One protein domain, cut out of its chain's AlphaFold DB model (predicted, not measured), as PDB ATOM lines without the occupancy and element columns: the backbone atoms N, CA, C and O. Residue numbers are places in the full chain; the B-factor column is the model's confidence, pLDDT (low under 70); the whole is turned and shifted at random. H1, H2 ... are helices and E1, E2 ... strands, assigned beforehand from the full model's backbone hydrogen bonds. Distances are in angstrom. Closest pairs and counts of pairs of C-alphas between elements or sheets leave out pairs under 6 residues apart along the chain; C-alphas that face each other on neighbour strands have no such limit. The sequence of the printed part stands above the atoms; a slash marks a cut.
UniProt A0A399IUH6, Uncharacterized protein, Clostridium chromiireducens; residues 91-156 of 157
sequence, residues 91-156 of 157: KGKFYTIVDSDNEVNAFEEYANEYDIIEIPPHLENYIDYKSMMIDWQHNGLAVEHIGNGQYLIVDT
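This is residues 91 to 156 of the 157 residues of an uncharacterized protein of Clostridium chromiireducens (UniProt A0A399IUH6). A small three-stranded sheet has helix H1 across one face, H2 about perpendicular to H1, and a long loop, residues 114 to 128, reaching away beyond the helices. The 66 printed residues hold two named helices and three named strands, E1 H1 H2 E2 E3, class mixed; the antiparallel sheet runs E1 E3 E2. It is compact, radius of gyration of the C-alphas 11.7 A, spanning 34 by 28 by 18 A.

Start at E1, residues 95 to 99, antiparallel to E3, residues 150 to 155: N 96 and O 153 are 2.9 A apart. E3 and E2, residues 141 to 147, form a hairpin; N 144 and O 152 are 2.8 A apart. H1, residues 103 to 113, is on the sheet, height 8.8 A. H2, residues 129 to 138, touches H1; the closest C-alphas, Val 104 and Lys 130, are 5.6 A apart. In both helices every O i to N i+4 pair is within hydrogen-bond range. E1, H1 H2, E2 make a split strand-helix-strand unit, E3 between its strands, crossover right-handed.

Find C-alpha 95 at (-28.875, 19.814, 31.096), where E1 begins, 13.7 A long. H1 measures 15.3 A, H2 14.2 A, E2 19.0 A; E3, 16.8 A, ends at (-24.218, 21.145, 26.946).

The printed part has no cut. H1 to H2 is a long link; residues 113 to 118 stand free. No printed residue is under 70 in pLDDT.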
ATOM      1  N   LYS A  91     -19.082  13.842  32.935       90.44
ATOM      2  CA  LYS A  91     -18.468  15.172  32.885       90.44
ATOM      3  C   LYS A  91     -19.233  16.208  33.712       90.44
ATOM      4  O   LYS A  91     -18.737  17.324  33.855       90.44
ATOM      5  N   GLY A  92     -20.402  15.856  34.254       83.62
ATOM      6  CA  GLY A  92     -21.274  16.775  34.980       83.62
ATOM      7  C   GLY A  92     -21.735  17.943  34.109       83.62
ATOM      8  O   GLY A  92     -21.786  19.076  34.589       83.62
ATOM      9  N   LYS A  93     -21.992  17.683  32.820       86.12
ATOM     10  CA  LYS A  93     -22.452  18.706  31.878       86.12
ATOM     11  C   LYS A  93     -23.849  19.179  32.245       86.12
ATOM     12  O   LYS A  93     -24.647  18.447  32.833       86.12
ATOM     13  N   PHE A  94     -24.128  20.430  31.903       86.25
ATOM     14  CA  PHE A  94     -25.427  21.024  32.156       86.25
ATOM     15  C   PHE A  94     -26.493  20.387  31.262       86.25
ATOM     16  O   PHE A  94     -26.275  20.200  30.065       86.25
ATOM     17  N   TYR A  95     -27.662  20.121  31.837       89.38
ATOM     18  CA  TYR A  95     -28.875  19.814  31.096       89.38
ATOM     19  C   TYR A  95     -30.094  20.387  31.826       89.38
ATOM     20  O   TYR A  95     -30.087  20.520  33.051       89.38
ATOM     21  N   THR A  96     -31.143  20.719  31.080       90.88
ATOM     22  CA  THR A  96     -32.441  21.116  31.635       90.88
ATOM     23  C   THR A  96     -33.576  20.819  30.660       90.88
ATOM     24  O   THR A  96     -33.345  20.670  29.459       90.88
ATOM     25  N   ILE A  97     -34.798  20.730  31.179       90.00
ATOM     26  CA  ILE A  97     -36.025  20.539  30.404       90.00
ATOM     27  C   ILE A  97     -36.862  21.806  30.548       90.00
ATOM     28  O   ILE A  97     -37.117  22.250  31.667       90.00
ATOM     29  N   VAL A  98     -37.289  22.366  29.421       91.44
ATOM     30  CA  VAL A  98     -38.046  23.619  29.344       91.44
ATOM     31  C   VAL A  98     -39.364  23.372  28.618       91.44
ATOM     32  O   VAL A  98     -39.377  22.779  27.536       91.44
ATOM     33  N   ASP A  99     -40.466  23.833  29.206       90.88
ATOM     34  CA  ASP A  99     -41.797  23.780  28.601       90.88
ATOM     35  C   ASP A  99     -41.987  24.994  27.685       90.88
ATOM     36  O   ASP A  99     -42.151  26.112  28.162       90.88
ATOM     37  N   SER A 100     -42.002  24.797  26.367       91.38
ATOM     38  CA  SER A 100     -42.161  25.898  25.424       91.38
ATOM     39  C   SER A 100     -42.810  25.499  24.097       91.38
ATOM     40  O   SER A 100     -42.779  24.352  23.654       91.38
ATOM     41  N   ASP A 101     -43.381  26.485  23.405       89.88
ATOM     42  CA  ASP A 101     -44.098  26.269  22.142       89.88
ATOM     43  C   ASP A 101     -43.162  25.960  20.958       89.88
ATOM     44  O   ASP A 101     -43.596  25.404  19.944       89.88
ATOM     45  N   ASN A 102     -41.897  26.390  21.031       92.81
ATOM     46  CA  ASN A 102     -40.896  26.164  19.991       92.81
ATOM     47  C   ASN A 102     -39.458  26.247  20.538       92.81
ATOM     48  O   ASN A 102     -39.228  26.788  21.616       92.81
ATOM     49  N   GLU A 103     -38.492  25.777  19.744       92.94
ATOM     50  CA  GLU A 103     -37.065  25.714  20.108       92.94
ATOM     51  C   GLU A 103     -36.449  27.073  20.486       92.94
ATOM     52  O   GLU A 103     -35.619  27.146  21.388       92.94
ATOM     53  N   VAL A 104     -36.868  28.161  19.828       93.81
ATOM     54  CA  VAL A 104     -36.313  29.501  20.069       93.81
ATOM     55  C   VAL A 104     -36.827  30.048  21.393       93.81
ATOM     56  O   VAL A 104     -36.046  30.613  22.152       93.81
ATOM     57  N   ASN A 105     -38.111  29.841  21.687       93.75
ATOM     58  CA  ASN A 105     -38.695  30.231  22.966       93.75
ATOM     59  C   ASN A 105     -38.102  29.400  24.116       93.75
ATOM     60  O   ASN A 105     -37.756  29.963  25.147       93.75
ATOM     61  N   ALA A 106     -37.893  28.092  23.921       93.31
ATOM     62  CA  ALA A 106     -37.223  27.252  24.915       93.31
ATOM     63  C   ALA A 106     -35.805  27.762  25.224       93.31
ATOM     64  O   ALA A 106     -35.393  27.826  26.382       93.31
ATOM     65  N   PHE A 107     -35.063  28.168  24.190       93.38
ATOM     66  CA  PHE A 107     -33.741  28.765  24.359       93.38
ATOM     67  C   PHE A 107     -33.790  30.139  25.045       93.38
ATOM     68  O   PHE A 107     -32.937  30.427  25.881       93.38
ATOM     69  N   GLU A 108     -34.769  30.984  24.715       91.69
ATOM     70  CA  GLU A 108     -35.001  32.267  25.392       91.69
ATOM     71  C   GLU A 108     -35.269  32.071  26.890       91.69
ATOM     72  O   GLU A 108     -34.632  32.719  27.720       91.69
ATOM     73  N   GLU A 109     -36.163  31.149  27.241       91.06
ATOM     74  CA  GLU A 109     -36.481  30.800  28.627       91.06
ATOM     75  C   GLU A 109     -35.240  30.302  29.374       91.06
ATOM     76  O   GLU A 109     -34.927  30.814  30.446       91.06
ATOM     77  N   TYR A 110     -34.461  29.406  28.764       90.75
ATOM     78  CA  TYR A 110     -33.176  28.956  29.299       90.75
ATOM     79  C   TYR A 110     -32.173  30.098  29.504       90.75
ATOM     80  O   TYR A 110     -31.564  30.206  30.569       90.75
ATOM     81  N   ALA A 111     -32.004  30.976  28.514       88.44
ATOM     82  CA  ALA A 111     -31.069  32.093  28.606       88.44
ATOM     83  C   ALA A 111     -31.434  33.056  29.746       88.44
ATOM     84  O   ALA A 111     -30.540  33.548  30.440       88.44
ATOM     85  N   ASN A 112     -32.735  33.285  29.944       86.00
ATOM     86  CA  ASN A 112     -33.266  34.178  30.967       86.00
ATOM     87  C   ASN A 112     -33.266  33.537  32.369       86.00
ATOM     88  O   ASN A 112     -32.930  34.207  33.343       86.00
ATOM     89  N   GLU A 113     -33.631  32.257  32.497       85.81
ATOM     90  CA  GLU A 113     -33.724  31.562  33.791       85.81
ATOM     91  C   GLU A 113     -32.347  31.266  34.394       85.81
ATOM     92  O   GLU A 113     -32.151  31.398  35.605       85.81
ATOM     93  N   TYR A 114     -31.376  30.916  33.549       82.19
ATOM     94  CA  TYR A 114     -30.023  30.562  33.980       82.19
ATOM     95  C   TYR A 114     -29.029  31.730  33.883       82.19
ATOM     96  O   TYR A 114     -27.828  31.514  34.056       82.19
ATOM     97  N   ASP A 115     -29.529  32.949  33.637       74.50
ATOM     98  CA  ASP A 115     -28.778  34.216  33.561       74.50
ATOM     99  C   ASP A 115     -27.486  34.094  32.739       74.50
ATOM    100  O   ASP A 115     -26.384  34.485  33.128       74.50
ATOM    101  N   ILE A 116     -27.631  33.465  31.579       76.38
ATOM    102  CA  ILE A 116     -26.515  33.164  30.684       76.38
ATOM    103  C   ILE A 116     -26.006  34.443  30.035       76.38
ATOM    104  O   ILE A 116     -24.817  34.582  29.727       76.38
ATOM    105  N   ILE A 117     -26.924  35.385  29.828       74.69
ATOM    106  CA  ILE A 117     -26.641  36.724  29.353       74.69
ATOM    107  C   ILE A 117     -27.426  37.708  30.207       74.69
ATOM    108  O   ILE A 117     -28.653  37.676  30.240       74.69
ATOM    109  N   GLU A 118     -26.706  38.650  30.809       75.94
ATOM    110  CA  GLU A 118     -27.320  39.777  31.498       75.94
ATOM    111  C   GLU A 118     -27.909  40.743  30.457       75.94
ATOM    112  O   GLU A 118     -27.190  41.461  29.748       75.94
ATOM    113  N   ILE A 119     -29.236  40.744  30.344       74.19
ATOM    114  CA  ILE A 119     -29.971  41.554  29.377       74.19
ATOM    115  C   ILE A 119     -30.602  42.753  30.090       74.19
ATOM    116  O   ILE A 119     -31.454  42.592  30.961       74.19
ATOM    117  N   PRO A 120     -30.253  43.995  29.713       79.50
ATOM    118  CA  PRO A 120     -30.948  45.162  30.232       79.50
ATOM    119  C   PRO A 120     -32.436  45.158  29.824       79.50
ATOM    120  O   PRO A 120     -32.719  44.993  28.635       79.50
ATOM    121  N   PRO A 121     -33.386  45.506  30.720       82.38
ATOM    122  CA  PRO A 121     -34.828  45.393  30.440       82.38
ATOM    123  C   PRO A 121     -35.334  46.165  29.214       82.38
ATOM    124  O   PRO A 121     -36.345  45.841  28.604       82.38
ATOM    125  N   HIS A 122     -34.634  47.233  28.828       84.00
ATOM    126  CA  HIS A 122     -34.994  48.036  27.658       84.00
ATOM    127  C   HIS A 122     -34.558  47.407  26.324       84.00
ATOM    128  O   HIS A 122     -34.937  47.923  25.270       84.00
ATOM    129  N   LEU A 123     -33.763  46.331  26.361       83.75
ATOM    130  CA  LEU A 123     -33.243  45.615  25.197       83.75
ATOM    131  C   LEU A 123     -33.860  44.223  25.007       83.75
ATOM    132  O   LEU A 123     -33.726  43.702  23.907       83.75
ATOM    133  N   GLU A 124     -34.569  43.669  25.999       79.94
ATOM    134  CA  GLU A 124     -35.170  42.316  25.965       79.94
ATOM    135  C   GLU A 124     -35.932  42.038  24.659       79.94
ATOM    136  O   GLU A 124     -35.642  41.084  23.948       79.94
ATOM    137  N   ASN A 125     -36.817  42.954  24.251       83.56
ATOM    138  CA  ASN A 125     -37.645  42.792  23.046       83.56
ATOM    139  C   ASN A 125     -36.885  42.922  21.709       83.56
ATOM    140  O   ASN A 125     -37.499  42.847  20.644       83.56
ATOM    141  N   TYR A 126     -35.582  43.208  21.741       85.62
ATOM    142  CA  TYR A 126     -34.751  43.418  20.551       85.62
ATOM    143  C   TYR A 126     -33.688  42.337  20.371       85.62
ATOM    144  O   TYR A 126     -32.867  42.442  19.455       85.62
ATOM    145  N   ILE A 127     -33.681  41.322  21.233       87.44
ATOM    146  CA  ILE A 127     -32.729  40.224  21.142       87.44
ATOM    147  C   ILE A 127     -33.180  39.249  20.068       87.44
ATOM    148  O   ILE A 127     -34.319  38.792  20.037       87.44
ATOM    149  N   ASP A 128     -32.250  38.918  19.181       91.00
ATOM    150  CA  ASP A 128     -32.428  37.842  18.220       91.00
ATOM    151  C   ASP A 128     -31.986  36.515  18.851       91.00
ATOM    152  O   ASP A 128     -30.876  36.026  18.616       91.00
ATOM    153  N   TYR A 129     -32.865  35.945  19.681       90.94
ATOM    154  CA  TYR A 129     -32.627  34.661  20.348       90.94
ATOM    155  C   TYR A 129     -32.374  33.527  19.356       90.94
ATOM    156  O   TYR A 129     -31.608  32.616  19.650       90.94
ATOM    157  N   LYS A 130     -32.939  33.604  18.146       93.56
ATOM    158  CA  LYS A 130     -32.701  32.603  17.107       93.56
ATOM    159  C   LYS A 130     -31.246  32.609  16.647       93.56
ATOM    160  O   LYS A 130     -30.632  31.549  16.557       93.56
ATOM    161  N   SER A 131     -30.699  33.783  16.338       92.06
ATOM    162  CA  SER A 131     -29.292  33.897  15.937       92.06
ATOM    163  C   SER A 131     -28.359  33.457  17.069       92.06
ATOM    164  O   SER A 131     -27.414  32.709  16.833       92.06
ATOM    165  N   MET A 132     -28.670  33.844  18.307       91.31
ATOM    166  CA  MET A 132     -27.894  33.444  19.480       91.31
ATOM    167  C   MET A 132     -27.926  31.927  19.728       91.31
ATOM    168  O   MET A 132     -26.882  31.337  19.998       91.31
ATOM    169  N   MET A 133     -29.091  31.291  19.597       93.25
ATOM    170  CA  MET A 133     -29.243  29.838  19.717       93.25
ATOM    171  C   MET A 133     -28.334  29.110  18.722       93.25
ATOM    172  O   MET A 133     -27.624  28.187  19.107       93.25
ATOM    173  N   ILE A 134     -28.302  29.556  17.462       93.38
ATOM    174  CA  ILE A 134     -27.450  28.964  16.418       93.38
ATOM    175  C   ILE A 134     -25.966  29.075  16.794       93.38
ATOM    176  O   ILE A 134     -25.220  28.101  16.664       93.38
ATOM    177  N   ASP A 135     -25.528  30.233  17.293       91.88
ATOM    178  CA  ASP A 135     -24.143  30.429  17.737       91.88
ATOM    179  C   ASP A 135     -23.783  29.493  18.901       91.88
ATOM    180  O   ASP A 135     -22.684  28.935  18.943       91.88
ATOM    181  N   TRP A 136     -24.707  29.278  19.838       91.44
ATOM    182  CA  TRP A 136     -24.526  28.346  20.954       91.44
ATOM    183  C   TRP A 136     -24.516  26.888  20.505       91.44
ATOM    184  O   TRP A 136     -23.676  26.114  20.963       91.44
ATOM    185  N   GLN A 137     -25.365  26.526  19.545       92.75
ATOM    186  CA  GLN A 137     -25.363  25.195  18.944       92.75
ATOM    187  C   GLN A 137     -24.032  24.875  18.261       92.75
ATOM    188  O   GLN A 137     -23.510  23.767  18.382       92.75
ATOM    189  N   HIS A 138     -23.407  25.866  17.622       90.56
ATOM    190  CA  HIS A 138     -22.059  25.716  17.076       90.56
ATOM    191  C   HIS A 138     -20.965  25.532  18.138       90.56
ATOM    192  O   HIS A 138     -19.901  25.005  17.811       90.56
ATOM    193  N   ASN A 139     -21.221  25.935  19.383       87.31
ATOM    194  CA  ASN A 139     -20.309  25.773  20.514       87.31
ATOM    195  C   ASN A 139     -20.636  24.555  21.390       87.31
ATOM    196  O   ASN A 139     -20.029  24.403  22.445       87.31
ATOM    197  N   GLY A 140     -21.553  23.688  20.951       87.12
ATOM    198  CA  GLY A 140     -21.862  22.445  21.650       87.12
ATOM    199  C   GLY A 140     -23.148  22.461  22.465       87.12
ATOM    200  O   GLY A 140     -23.400  21.488  23.158       87.12
ATOM    201  N   LEU A 141     -24.000  23.484  22.388       92.50
ATOM    202  CA  LEU A 141     -25.332  23.392  22.993       92.50
ATOM    203  C   LEU A 141     -26.281  22.580  22.095       92.50
ATOM    204  O   LEU A 141     -26.455  22.898  20.925       92.50
ATOM    205  N   ALA A 142     -26.948  21.567  22.625       93.50
ATOM    206  CA  ALA A 142     -28.050  20.891  21.951       93.50
ATOM    207  C   ALA A 142     -29.390  21.415  22.479       93.50
ATOM    208  O   ALA A 142     -29.528  21.657  23.677       93.50
ATOM    209  N   VAL A 143     -30.364  21.581  21.583       92.94
ATOM    210  CA  VAL A 143     -31.749  21.959  21.904       92.94
ATOM    211  C   VAL A 143     -32.653  20.990  21.154       92.94
ATOM    212  O   VAL A 143     -32.778  21.083  19.936       92.94
ATOM    213  N   GLU A 144     -33.239  20.036  21.867       93.62
ATOM    214  CA  GLU A 144     -33.917  18.878  21.283       93.62
ATOM    215  C   GLU A 144     -35.356  18.770  21.790       93.62
ATOM    216  O   GLU A 144     -35.629  18.956  22.970       93.62
ATOM    217  N   HIS A 145     -36.303  18.459  20.908       91.44
ATOM    218  CA  HIS A 145     -37.710  18.309  21.287       91.44
ATOM    219  C   HIS A 145     -37.991  16.895  21.813       91.44
ATOM    220  O   HIS A 145     -37.741  15.918  21.106       91.44
ATOM    221  N   ILE A 146     -38.580  16.790  23.008       88.19
ATOM    222  CA  ILE A 146     -38.826  15.508  23.696       88.19
ATOM    223  C   ILE A 146     -40.285  15.045  23.549       88.19
ATOM    224  O   ILE A 146     -40.563  13.848  23.494       88.19
ATOM    225  N   GLY A 147     -41.232  15.983  23.439       83.88
ATOM    226  CA  GLY A 147     -42.669  15.694  23.389       83.88
ATOM    227  C   GLY A 147     -43.492  16.692  24.198       83.88
ATOM    228  O   GLY A 147     -42.949  17.399  25.028       83.88
ATOM    229  N   ASN A 148     -44.804  16.772  23.943       83.88
ATOM    230  CA  ASN A 148     -45.759  17.585  24.718       83.88
ATOM    231  C   ASN A 148     -45.374  19.068  24.932       83.88
ATOM    232  O   ASN A 148     -45.824  19.684  25.893       83.88
ATOM    233  N   GLY A 149     -44.602  19.658  24.009       85.50
ATOM    234  CA  GLY A 149     -44.106  21.033  24.145       85.50
ATOM    235  C   GLY A 149     -42.892  21.155  25.068       85.50
ATOM    236  O   GLY A 149     -42.622  22.232  25.572       85.50
ATOM    237  N   GLN A 150     -42.166  20.067  25.314       90.88
ATOM    238  CA  GLN A 150     -40.953  20.064  26.124       90.88
ATOM    239  C   GLN A 150     -39.707  19.989  25.249       90.88
ATOM    240  O   GLN A 150     -39.640  19.214  24.285       90.88
ATOM    241  N   TYR A 151     -38.704  20.771  25.634       94.00
ATOM    242  CA  TYR A 151     -37.400  20.835  24.997       94.00
ATOM    243  C   TYR A 151     -36.300  20.521  26.005       94.00
ATOM    244  O   TYR A 151     -36.245  21.104  27.085       94.00
ATOM    245  N   LEU A 152     -35.411  19.608  25.634       93.88
ATOM    246  CA  LEU A 152     -34.187  19.306  26.350       93.88
ATOM    247  C   LEU A 152     -33.088  20.242  25.855       93.88
ATOM    248  O   LEU A 152     -32.790  20.279  24.662       93.88
ATOM    249  N   ILE A 153     -32.449  20.953  26.774       93.88
ATOM    250  CA  ILE A 153     -31.265  21.762  26.492       93.88
ATOM    251  C   ILE A 153     -30.082  21.119  27.197       93.88
ATOM    252  O   ILE A 153     -30.141  20.909  28.404       93.88
ATOM    253  N   VAL A 154     -29.021  20.797  26.456       93.44
ATOM    254  CA  VAL A 154     -27.847  20.079  26.980       93.44
ATOM    255  C   VAL A 154     -26.563  20.702  26.472       93.44
ATOM    256  O   VAL A 154     -26.425  20.967  25.282       93.44
ATOM    257  N   ASP A 155     -25.591  20.881  27.357       89.62
ATOM    258  CA  ASP A 155     -24.218  21.145  26.946       89.62
ATOM    259  C   ASP A 155     -23.562  19.831  26.502       89.62
ATOM    260  O   ASP A 155     -23.501  18.859  27.255       89.62
ATOM    261  N   THR A 156     -23.086  19.780  25.261       83.69
ATOM    262  CA  THR A 156     -22.485  18.590  24.654       83.69
ATOM    263  C   THR A 156     -20.971  18.687  24.511       83.69
ATOM    264  O   THR A 156     -20.362  17.677  24.151       83.69
TER     265      THR A 156